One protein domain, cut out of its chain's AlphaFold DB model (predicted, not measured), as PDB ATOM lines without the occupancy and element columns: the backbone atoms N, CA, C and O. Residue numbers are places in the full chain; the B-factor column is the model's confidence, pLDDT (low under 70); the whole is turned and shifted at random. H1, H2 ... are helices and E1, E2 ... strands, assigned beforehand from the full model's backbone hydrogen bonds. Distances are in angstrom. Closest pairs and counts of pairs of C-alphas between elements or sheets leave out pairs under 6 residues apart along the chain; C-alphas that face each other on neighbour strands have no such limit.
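AT A GLANCE: This is residues 136 to 200 of the 780 residues of an uncharacterized protein of Galerina marginata (strain CBS 339.88) (UniProt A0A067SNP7). What is the main picture? A small hairpin of two strands, E2 and E3, runs from the tip of E3 by a tight link into one long helix, H1, and hairpin and helix form an L. The end of H1, residues 188 to 200, sticks out free, while residues 136 to 164, with the short strand E1, make a loosely wound stretch beside the hairpin. What is it made of? The printed part has 65 residues with three named strands and one named helix, in the order E1, E2, E3, H1; the sheet's order is E2 - E3, antiparallel, and the class is mixed, helices and strands, with 32 residues in named elements, under half. How spread out is it? It is loose, with a radius of gyration of the C-alphas of 14.1 A, and flat, spanning 47 by 27 by 13 A.

HOW THE PARTS SIT: How do the strands of the sheet pair? E2, residues 165 to 168, and E3, residues 175 to 178, are a hairpin, antiparallel at 162 degrees between directions. The C-alphas of Ser 168 and Phe 175 face each other at 4.3 A, and N 178 and O 165, 2.7 A, and N 167 and O 176, 3.0 A, are within hydrogen-bond range. Where is the helix? H1, residues 180 to 200, comes closest to E2 with the C-alphas of Pro 180 and Leu 165, 6.6 A apart. In H1 every O i to N i+4 pair is within hydrogen-bond range. What of the first strand? E1, residues 146 to 148, pairs with no named strand; its closest C-alphas to E2 are those of Ile 147 and Ser 168, 6.9 A apart. E1 is apart from E3 and H1. Residues 151 to 152 form a short antiparallel pairing with residues 165 to 166 of E2.

IN THESE COORDINATES: Where do the sheet's strands lie? E2 is 10.4 A long from C-alpha 165 at (19.949, -17.250, 31.844), and E3, 9.8 A, ends at C-alpha 178. Where are the others? E1 is 6.8 A long from C-alpha 146 to C-alpha 148. H1 is 30.8 A long, from C-alpha 180 at (23.929, -15.775, 36.927) to C-alpha 200 at (47.828, -34.019, 30.193).

THE WHOLE: How large is it? The two C-alphas farthest apart are those of Ser 157 and Val 200, 46.6 A. Is it continuous? The printed part has no cut; the link E1 to E2, 16 residues, is long, and E2 to E3 is short. Where is confidence low? The mean pLDDT of the printed part is 72.9, with residues 153 to 161 and 193 to 200 among those under 70.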
ATOM      1  N   ALA A 136      27.310 -30.446  24.842       79.69
ATOM      2  CA  ALA A 136      26.436 -31.615  24.723       79.69
ATOM      3  C   ALA A 136      25.133 -31.408  25.516       79.69
ATOM      4  O   ALA A 136      25.119 -30.689  26.516       79.69
ATOM      5  N   CYS A 137      24.037 -31.999  25.044       80.81
ATOM      6  CA  CYS A 137      22.732 -31.875  25.680       80.81
ATOM      7  C   CYS A 137      22.687 -32.638  27.018       80.81
ATOM      8  O   CYS A 137      22.766 -33.863  26.994       80.81
ATOM      9  N   PRO A 138      22.491 -31.961  28.169       80.06
ATOM     10  CA  PRO A 138      22.432 -32.634  29.468       80.06
ATOM     11  C   PRO A 138      21.062 -33.274  29.753       80.06
ATOM     12  O   PRO A 138      20.933 -34.058  30.682       80.06
ATOM     13  N   PHE A 139      20.030 -32.943  28.970       82.69
ATOM     14  CA  PHE A 139      18.637 -33.282  29.289       82.69
ATOM     15  C   PHE A 139      18.225 -34.715  28.952       82.69
ATOM     16  O   PHE A 139      17.186 -35.175  29.417       82.69
ATOM     17  N   THR A 140      18.957 -35.408  28.078       77.50
ATOM     18  CA  THR A 140      18.548 -36.735  27.598       77.50
ATOM     19  C   THR A 140      19.787 -37.556  27.237       77.50
ATOM     20  O   THR A 140      20.521 -37.143  26.330       77.50
ATOM     21  N   PRO A 141      20.031 -38.703  27.900       71.00
ATOM     22  CA  PRO A 141      21.095 -39.629  27.521       71.00
ATOM     23  C   PRO A 141      20.952 -40.028  26.046       71.00
ATOM     24  O   PRO A 141      19.861 -40.368  25.596       71.00
ATOM     25  N   GLY A 142      22.033 -39.925  25.268       80.31
ATOM     26  CA  GLY A 142      22.023 -40.224  23.828       80.31
ATOM     27  C   GLY A 142      21.642 -39.055  22.906       80.31
ATOM     28  O   GLY A 142      21.696 -39.198  21.684       80.31
ATOM     29  N   CYS A 143      21.316 -37.869  23.434       76.69
ATOM     30  CA  CYS A 143      21.076 -36.698  22.590       76.69
ATOM     31  C   CYS A 143      22.396 -36.138  22.028       76.69
ATOM     32  O   CYS A 143      23.142 -35.442  22.713       76.69
ATOM     33  N   GLN A 144      22.663 -36.389  20.744       80.75
ATOM     34  CA  GLN A 144      23.892 -35.949  20.060       80.75
ATOM     35  C   GLN A 144      23.928 -34.443  19.727       80.75
ATOM     36  O   GLN A 144      24.903 -33.939  19.168       80.75
ATOM     37  N   ASN A 145      22.866 -33.700  20.049       82.62
ATOM     38  CA  ASN A 145      22.762 -32.294  19.686       82.62
ATOM     39  C   ASN A 145      23.571 -31.400  20.621       82.62
ATOM     40  O   ASN A 145      23.585 -31.584  21.839       82.62
ATOM     41  N   ARG A 146      24.209 -30.381  20.033       78.50
ATOM     42  CA  ARG A 146      24.959 -29.385  20.794       78.50
ATOM     43  C   ARG A 146      24.134 -28.115  21.008       78.50
ATOM     44  O   ARG A 146      23.622 -27.525  20.059       78.50
ATOM     45  N   ILE A 147      24.014 -27.682  22.256       79.06
ATOM     46  CA  ILE A 147      23.187 -26.549  22.687       79.06
ATOM     47  C   ILE A 147      24.055 -25.282  22.773       79.06
ATOM     48  O   ILE A 147      25.201 -25.371  23.229       79.06
ATOM     49  N   PRO A 148      23.562 -24.098  22.355       71.50
ATOM     50  CA  PRO A 148      24.266 -22.832  22.562       71.50
ATOM     51  C   PRO A 148      24.489 -22.545  24.053       71.50
ATOM     52  O   PRO A 148      23.639 -22.837  24.891       71.50
ATOM     53  N   LYS A 149      25.638 -21.939  24.374       62.69
ATOM     54  CA  LYS A 149      26.126 -21.819  25.754       62.69
ATOM     55  C   LYS A 149      25.145 -21.173  26.732       62.69
ATOM     56  O   LYS A 149      25.004 -21.731  27.807       62.69
ATOM     57  N   VAL A 150      24.475 -20.062  26.414       72.12
ATOM     58  CA  VAL A 150      23.460 -19.410  27.274       72.12
ATOM     59  C   VAL A 150      22.681 -18.343  26.473       72.12
ATOM     60  O   VAL A 150      23.291 -17.627  25.681       72.12
ATOM     61  N   LEU A 151      21.375 -18.164  26.724       72.56
ATOM     62  CA  LEU A 151      20.580 -17.000  26.287       72.56
ATOM     63  C   LEU A 151      20.081 -16.178  27.491       72.56
ATOM     64  O   LEU A 151      19.669 -16.741  28.501       72.56
ATOM     65  N   VAL A 152      20.096 -14.842  27.400       72.88
ATOM     66  CA  VAL A 152      19.622 -13.942  28.476       72.88
ATOM     67  C   VAL A 152      18.138 -13.632  28.285       72.88
ATOM     68  O   VAL A 152      17.742 -13.108  27.240       72.88
ATOM     69  N   CYS A 153      17.307 -13.879  29.300       63.53
ATOM     70  CA  CYS A 153      15.899 -13.499  29.252       63.53
ATOM     71  C   CYS A 153      15.710 -12.003  29.542       63.53
ATOM     72  O   CYS A 153      16.036 -11.489  30.614       63.53
ATOM     73  N   ALA A 154      15.108 -11.295  28.583       54.91
ATOM     74  CA  ALA A 154      14.794  -9.871  28.703       54.91
ATOM     75  C   ALA A 154      13.595  -9.568  29.631       54.91
ATOM     76  O   ALA A 154      13.258  -8.398  29.820       54.91
ATOM     77  N   GLY A 155      12.929 -10.594  30.183       45.84
ATOM     78  CA  GLY A 155      11.839 -10.448  31.156       45.84
ATOM     79  C   GLY A 155      10.557  -9.804  30.615       45.84
ATOM     80  O   GLY A 155       9.818  -9.189  31.376       45.84
ATOM     81  N   ARG A 156      10.296  -9.879  29.300       50.78
ATOM     82  CA  ARG A 156       9.111  -9.242  28.683       50.78
ATOM     83  C   ARG A 156       7.807 -10.005  28.916       50.78
ATOM     84  O   ARG A 156       6.760  -9.373  28.975       50.78
ATOM     85  N   SER A 157       7.869 -11.331  28.995       38.88
ATOM     86  CA  SER A 157       6.706 -12.203  29.203       38.88
ATOM     87  C   SER A 157       6.514 -12.585  30.670       38.88
ATOM     88  O   SER A 157       5.379 -12.712  31.109       38.88
ATOM     89  N   ILE A 158       7.605 -12.733  31.428       67.56
ATOM     90  CA  ILE A 158       7.586 -13.083  32.853       67.56
ATOM     91  C   ILE A 158       8.602 -12.177  33.571       67.56
ATOM     92  O   ILE A 158       9.810 -12.400  33.436       67.56
ATOM     93  N   PRO A 159       8.157 -11.133  34.299       62.75
ATOM     94  CA  PRO A 159       9.047 -10.173  34.959       62.75
ATOM     95  C   PRO A 159      10.016 -10.813  35.962       62.75
ATOM     96  O   PRO A 159      11.150 -10.351  36.077       62.75
ATOM     97  N   ALA A 160       9.599 -11.902  36.618       62.66
ATOM     98  CA  ALA A 160      10.412 -12.654  37.576       62.66
ATOM     99  C   ALA A 160      11.670 -13.286  36.951       62.66
ATOM    100  O   ALA A 160      12.638 -13.548  37.652       62.66
ATOM    101  N   HIS A 161      11.689 -13.506  35.630       67.25
ATOM    102  CA  HIS A 161      12.811 -14.162  34.944       67.25
ATOM    103  C   HIS A 161      13.762 -13.161  34.274       67.25
ATOM    104  O   HIS A 161      14.632 -13.537  33.485       67.25
ATOM    105  N   LYS A 162      13.595 -11.860  34.540       71.81
ATOM    106  CA  LYS A 162      14.453 -10.820  33.973       71.81
ATOM    107  C   LYS A 162      15.880 -10.969  34.505       71.81
ATOM    108  O   LYS A 162      16.116 -10.814  35.695       71.81
ATOM    109  N   GLY A 163      16.833 -11.202  33.604       74.25
ATOM    110  CA  GLY A 163      18.243 -11.391  33.966       74.25
ATOM    111  C   GLY A 163      18.620 -12.834  34.306       74.25
ATOM    112  O   GLY A 163      19.805 -13.099  34.497       74.25
ATOM    113  N   LEU A 164      17.657 -13.764  34.309       75.75
ATOM    114  CA  LEU A 164      17.964 -15.188  34.322       75.75
ATOM    115  C   LEU A 164      18.455 -15.635  32.946       75.75
ATOM    116  O   LEU A 164      18.076 -15.104  31.891       75.75
ATOM    117  N   LEU A 165      19.333 -16.619  32.990       84.62
ATOM    118  CA  LEU A 165      19.949 -17.250  31.844       84.62
ATOM    119  C   LEU A 165      19.144 -18.511  31.532       84.62
ATOM    120  O   LEU A 165      18.692 -19.178  32.451       84.62
ATOM    121  N   PHE A 166      18.921 -18.844  30.264       86.50
ATOM    122  CA  PHE A 166      18.279 -20.111  29.915       86.50
ATOM    123  C   PHE A 166      19.033 -20.847  28.815       86.50
ATOM    124  O   PHE A 166      19.681 -20.241  27.953       86.50
ATOM    125  N   ARG A 167      18.946 -22.174  28.864       85.81
ATOM    126  CA  ARG A 167      19.416 -23.098  27.827       85.81
ATOM    127  C   ARG A 167      18.223 -23.914  27.359       85.81
ATOM    128  O   ARG A 167      17.381 -24.276  28.172       85.81
ATOM    129  N   SER A 168      18.140 -24.193  26.062       86.06
ATOM    130  CA  SER A 168      17.063 -25.014  25.503       86.06
ATOM    131  C   SER A 168      17.599 -25.944  24.423       86.06
ATOM    132  O   SER A 168      18.206 -25.477  23.456       86.06
ATOM    133  N   CYS A 169      17.332 -27.239  24.550       84.94
ATOM    134  CA  CYS A 169      17.568 -28.225  23.510       84.94
ATOM    135  C   CYS A 169      16.287 -28.406  22.697       84.94
ATOM    136  O   CYS A 169      15.316 -28.989  23.166       84.94
ATOM    137  N   ARG A 170      16.271 -27.906  21.462       68.62
ATOM    138  CA  ARG A 170      15.099 -28.020  20.581       68.62
ATOM    139  C   ARG A 170      14.702 -29.477  20.250       68.62
ATOM    140  O   ARG A 170      13.510 -29.745  20.225       68.62
ATOM    141  N   PRO A 171      15.643 -30.409  20.011       77.00
ATOM    142  CA  PRO A 171      15.333 -31.811  19.718       77.00
ATOM    143  C   PRO A 171      14.634 -32.577  20.845       77.00
ATOM    144  O   PRO A 171      13.736 -33.356  20.558       77.00
ATOM    145  N   CYS A 172      15.022 -32.369  22.109       81.56
ATOM    146  CA  CYS A 172      14.412 -33.076  23.244       81.56
ATOM    147  C   CYS A 172      13.464 -32.205  24.080       81.56
ATOM    148  O   CYS A 172      12.986 -32.644  25.118       81.56
ATOM    149  N   ASN A 173      13.200 -30.964  23.654       78.56
ATOM    150  CA  ASN A 173      12.396 -29.974  24.379       78.56
ATOM    151  C   ASN A 173      12.850 -29.671  25.825       78.56
ATOM    152  O   ASN A 173      12.133 -28.993  26.560       78.56
ATOM    153  N   GLY A 174      14.049 -30.101  26.229       77.88
ATOM    154  CA  GLY A 174      14.609 -29.777  27.538       77.88
ATOM    155  C   GLY A 174      14.987 -28.301  27.633       77.88
ATOM    156  O   GLY A 174      15.611 -27.753  26.717       77.88
ATOM    157  N   PHE A 175      14.625 -27.647  28.735       86.56
ATOM    158  CA  PHE A 175      15.081 -26.301  29.056       86.56
ATOM    159  C   PHE A 175      15.433 -26.182  30.536       86.56
ATOM    160  O   PHE A 175      14.847 -26.847  31.383       86.56
ATOM    161  N   GLU A 176      16.380 -25.302  30.837       88.19
ATOM    162  CA  GLU A 176      16.826 -25.027  32.200       88.19
ATOM    163  C   GLU A 176      17.051 -23.530  32.376       88.19
ATOM    164  O   GLU A 176      17.631 -22.870  31.503       88.19
ATOM    165  N   TRP A 177      16.589 -23.007  33.511       85.50
ATOM    166  CA  TRP A 177      16.892 -21.659  33.966       85.50
ATOM    167  C   TRP A 177      18.124 -21.704  34.863       85.50
ATOM    168  O   TRP A 177      18.126 -22.360  35.897       85.50
ATOM    169  N   LEU A 178      19.158 -20.971  34.479       82.94
ATOM    170  CA  LEU A 178      20.374 -20.799  35.252       82.94
ATOM    171  C   LEU A 178      20.347 -19.431  35.931       82.94
ATOM    172  O   LEU A 178      20.076 -18.397  35.303       82.94
ATOM    173  N   SER A 179      20.683 -19.411  37.217       82.00
ATOM    174  CA  SER A 179      21.049 -18.164  37.876       82.00
ATOM    175  C   SER A 179      22.377 -17.643  37.293       82.00
ATOM    176  O   SER A 179      23.199 -18.427  36.803       82.00
ATOM    177  N   PRO A 180      22.637 -16.324  37.335       76.88
ATOM    178  CA  PRO A 180      23.929 -15.775  36.927       76.88
ATOM    179  C   PRO A 180      25.119 -16.409  37.660       76.88
ATOM    180  O   PRO A 180      26.149 -16.640  37.035       76.88
ATOM    181  N   SER A 181      24.970 -16.746  38.947       72.19
ATOM    182  CA  SER A 181      26.001 -17.439  39.730       72.19
ATOM    183  C   SER A 181      26.227 -18.875  39.253       72.19
ATOM    184  O   SER A 181      27.373 -19.258  39.042       72.19
ATOM    185  N   ALA A 182      25.162 -19.635  38.975       73.38
ATOM    186  CA  ALA A 182      25.274 -20.993  38.437       73.38
ATOM    187  C   ALA A 182      25.964 -21.015  37.063       73.38
ATOM    188  O   ALA A 182      26.768 -21.897  36.777       73.38
ATOM    189  N   ALA A 183      25.712 -20.012  36.214       73.06
ATOM    190  CA  ALA A 183      26.385 -19.901  34.920       73.06
ATOM    191  C   ALA A 183      27.875 -19.534  35.033       73.06
ATOM    192  O   ALA A 183      28.665 -19.964  34.187       73.06
ATOM    193  N   VAL A 184      28.258 -18.745  36.045       74.38
ATOM    194  CA  VAL A 184      29.665 -18.434  36.351       74.38
ATOM    195  C   VAL A 184      30.382 -19.673  36.884       74.38
ATOM    196  O   VAL A 184      31.473 -19.979  36.407       74.38
ATOM    197  N   GLU A 185      29.756 -20.428  37.784       72.88
ATOM    198  CA  GLU A 185      30.345 -21.651  38.340       72.88
ATOM    199  C   GLU A 185      30.513 -22.740  37.268       72.88
ATOM    200  O   GLU A 185      31.583 -23.327  37.122       72.88
ATOM    201  N   ASP A 186      29.519 -22.915  36.394       71.94
ATOM    202  CA  ASP A 186      29.608 -23.802  35.226       71.94
ATOM    203  C   ASP A 186      30.682 -23.344  34.212       71.94
ATOM    204  O   ASP A 186      31.308 -24.144  33.510       71.94
ATOM    205  N   ALA A 187      30.938 -22.037  34.088       70.31
ATOM    206  CA  ALA A 187      32.066 -21.534  33.302       70.31
ATOM    207  C   ALA A 187      33.417 -21.841  33.972       70.31
ATOM    208  O   ALA A 187      34.353 -22.243  33.277       70.31
ATOM    209  N   ARG A 188      33.500 -21.716  35.302       75.06
ATOM    210  CA  ARG A 188      34.693 -22.012  36.105       75.06
ATOM    211  C   ARG A 188      35.063 -23.495  36.058       75.06
ATOM    212  O   ARG A 188      36.204 -23.816  35.732       75.06
ATOM    213  N   MET A 189      34.102 -24.393  36.274       70.94
ATOM    214  CA  MET A 189      34.314 -25.847  36.223       70.94
ATOM    215  C   MET A 189      34.841 -26.314  34.862       70.94
ATOM    216  O   MET A 189      35.739 -27.151  34.785       70.94
ATOM    217  N   ARG A 190      34.363 -25.714  33.767       69.00
ATOM    218  CA  ARG A 190      34.869 -26.021  32.420       69.00
ATOM    219  C   ARG A 190      36.267 -25.485  32.163       69.00
ATOM    220  O   ARG A 190      37.036 -26.149  31.478       69.00
ATOM    221  N   HIS A 191      36.597 -24.308  32.690       67.19
ATOM    222  CA  HIS A 191      37.961 -23.791  32.605       67.19
ATOM    223  C   HIS A 191      38.936 -24.746  33.307       67.19
ATOM    224  O   HIS A 191      39.979 -25.064  32.746       67.19
ATOM    225  N   LEU A 192      38.550 -25.277  34.473       70.12
ATOM    226  CA  LEU A 192      39.330 -26.277  35.209       70.12
ATOM    227  C   LEU A 192      39.490 -27.591  34.424       70.12
ATOM    228  O   LEU A 192      40.602 -28.110  34.309       70.12
ATOM    229  N   GLN A 193      38.415 -28.091  33.806       69.81
ATOM    230  CA  GLN A 193      38.473 -29.278  32.941       69.81
ATOM    231  C   GLN A 193      39.366 -29.063  31.708       69.81
ATOM    232  O   GLN A 193      40.155 -29.937  31.357       69.81
ATOM    233  N   GLN A 194      39.296 -27.890  31.071       69.56
ATOM    234  CA  GLN A 194      40.151 -27.560  29.926       69.56
ATOM    235  C   GLN A 194      41.626 -27.427  30.319       69.56
ATOM    236  O   GLN A 194      42.484 -27.906  29.581       69.56
ATOM    237  N   SER A 195      41.929 -26.850  31.488       67.94
ATOM    238  CA  SER A 195      43.303 -26.797  32.000       67.94
ATOM    239  C   SER A 195      43.852 -28.178  32.369       67.94
ATOM    240  O   SER A 195      45.027 -28.444  32.131       67.94
ATOM    241  N   SER A 196      43.010 -29.086  32.875       68.56
ATOM    242  CA  SER A 196      43.410 -30.471  33.162       68.56
ATOM    243  C   SER A 196      43.777 -31.227  31.878       68.56
ATOM    244  O   SER A 196      44.841 -31.837  31.813       68.56
ATOM    245  N   ILE A 197      42.972 -31.096  30.817       66.12
ATOM    246  CA  ILE A 197      43.249 -31.723  29.512       66.12
ATOM    247  C   ILE A 197      44.518 -31.141  28.873       66.12
ATOM    248  O   ILE A 197      45.316 -31.885  28.304       66.12
ATOM    249  N   HIS A 198      44.745 -29.829  28.990       60.38
ATOM    250  CA  HIS A 198      45.947 -29.196  28.447       60.38
ATOM    251  C   HIS A 198      47.223 -29.637  29.185       60.38
ATOM    252  O   HIS A 198      48.249 -29.846  28.543       60.38
ATOM    253  N   ASN A 199      47.162 -29.846  30.504       58.34
ATOM    254  CA  ASN A 199      48.299 -30.354  31.280       58.34
ATOM    255  C   ASN A 199      48.632 -31.813  30.942       58.34
ATOM    256  O   ASN A 199      49.806 -32.165  30.869       58.34
ATOM    257  N   VAL A 200      47.619 -32.643  30.668       63.41
ATOM    258  CA  VAL A 200      47.828 -34.019  30.193       63.41
ATOM    259  C   VAL A 200      48.491 -34.009  28.813       63.41
ATOM    260  O   VAL A 200      49.495 -34.681  28.619       63.41
TER     261      VAL A 200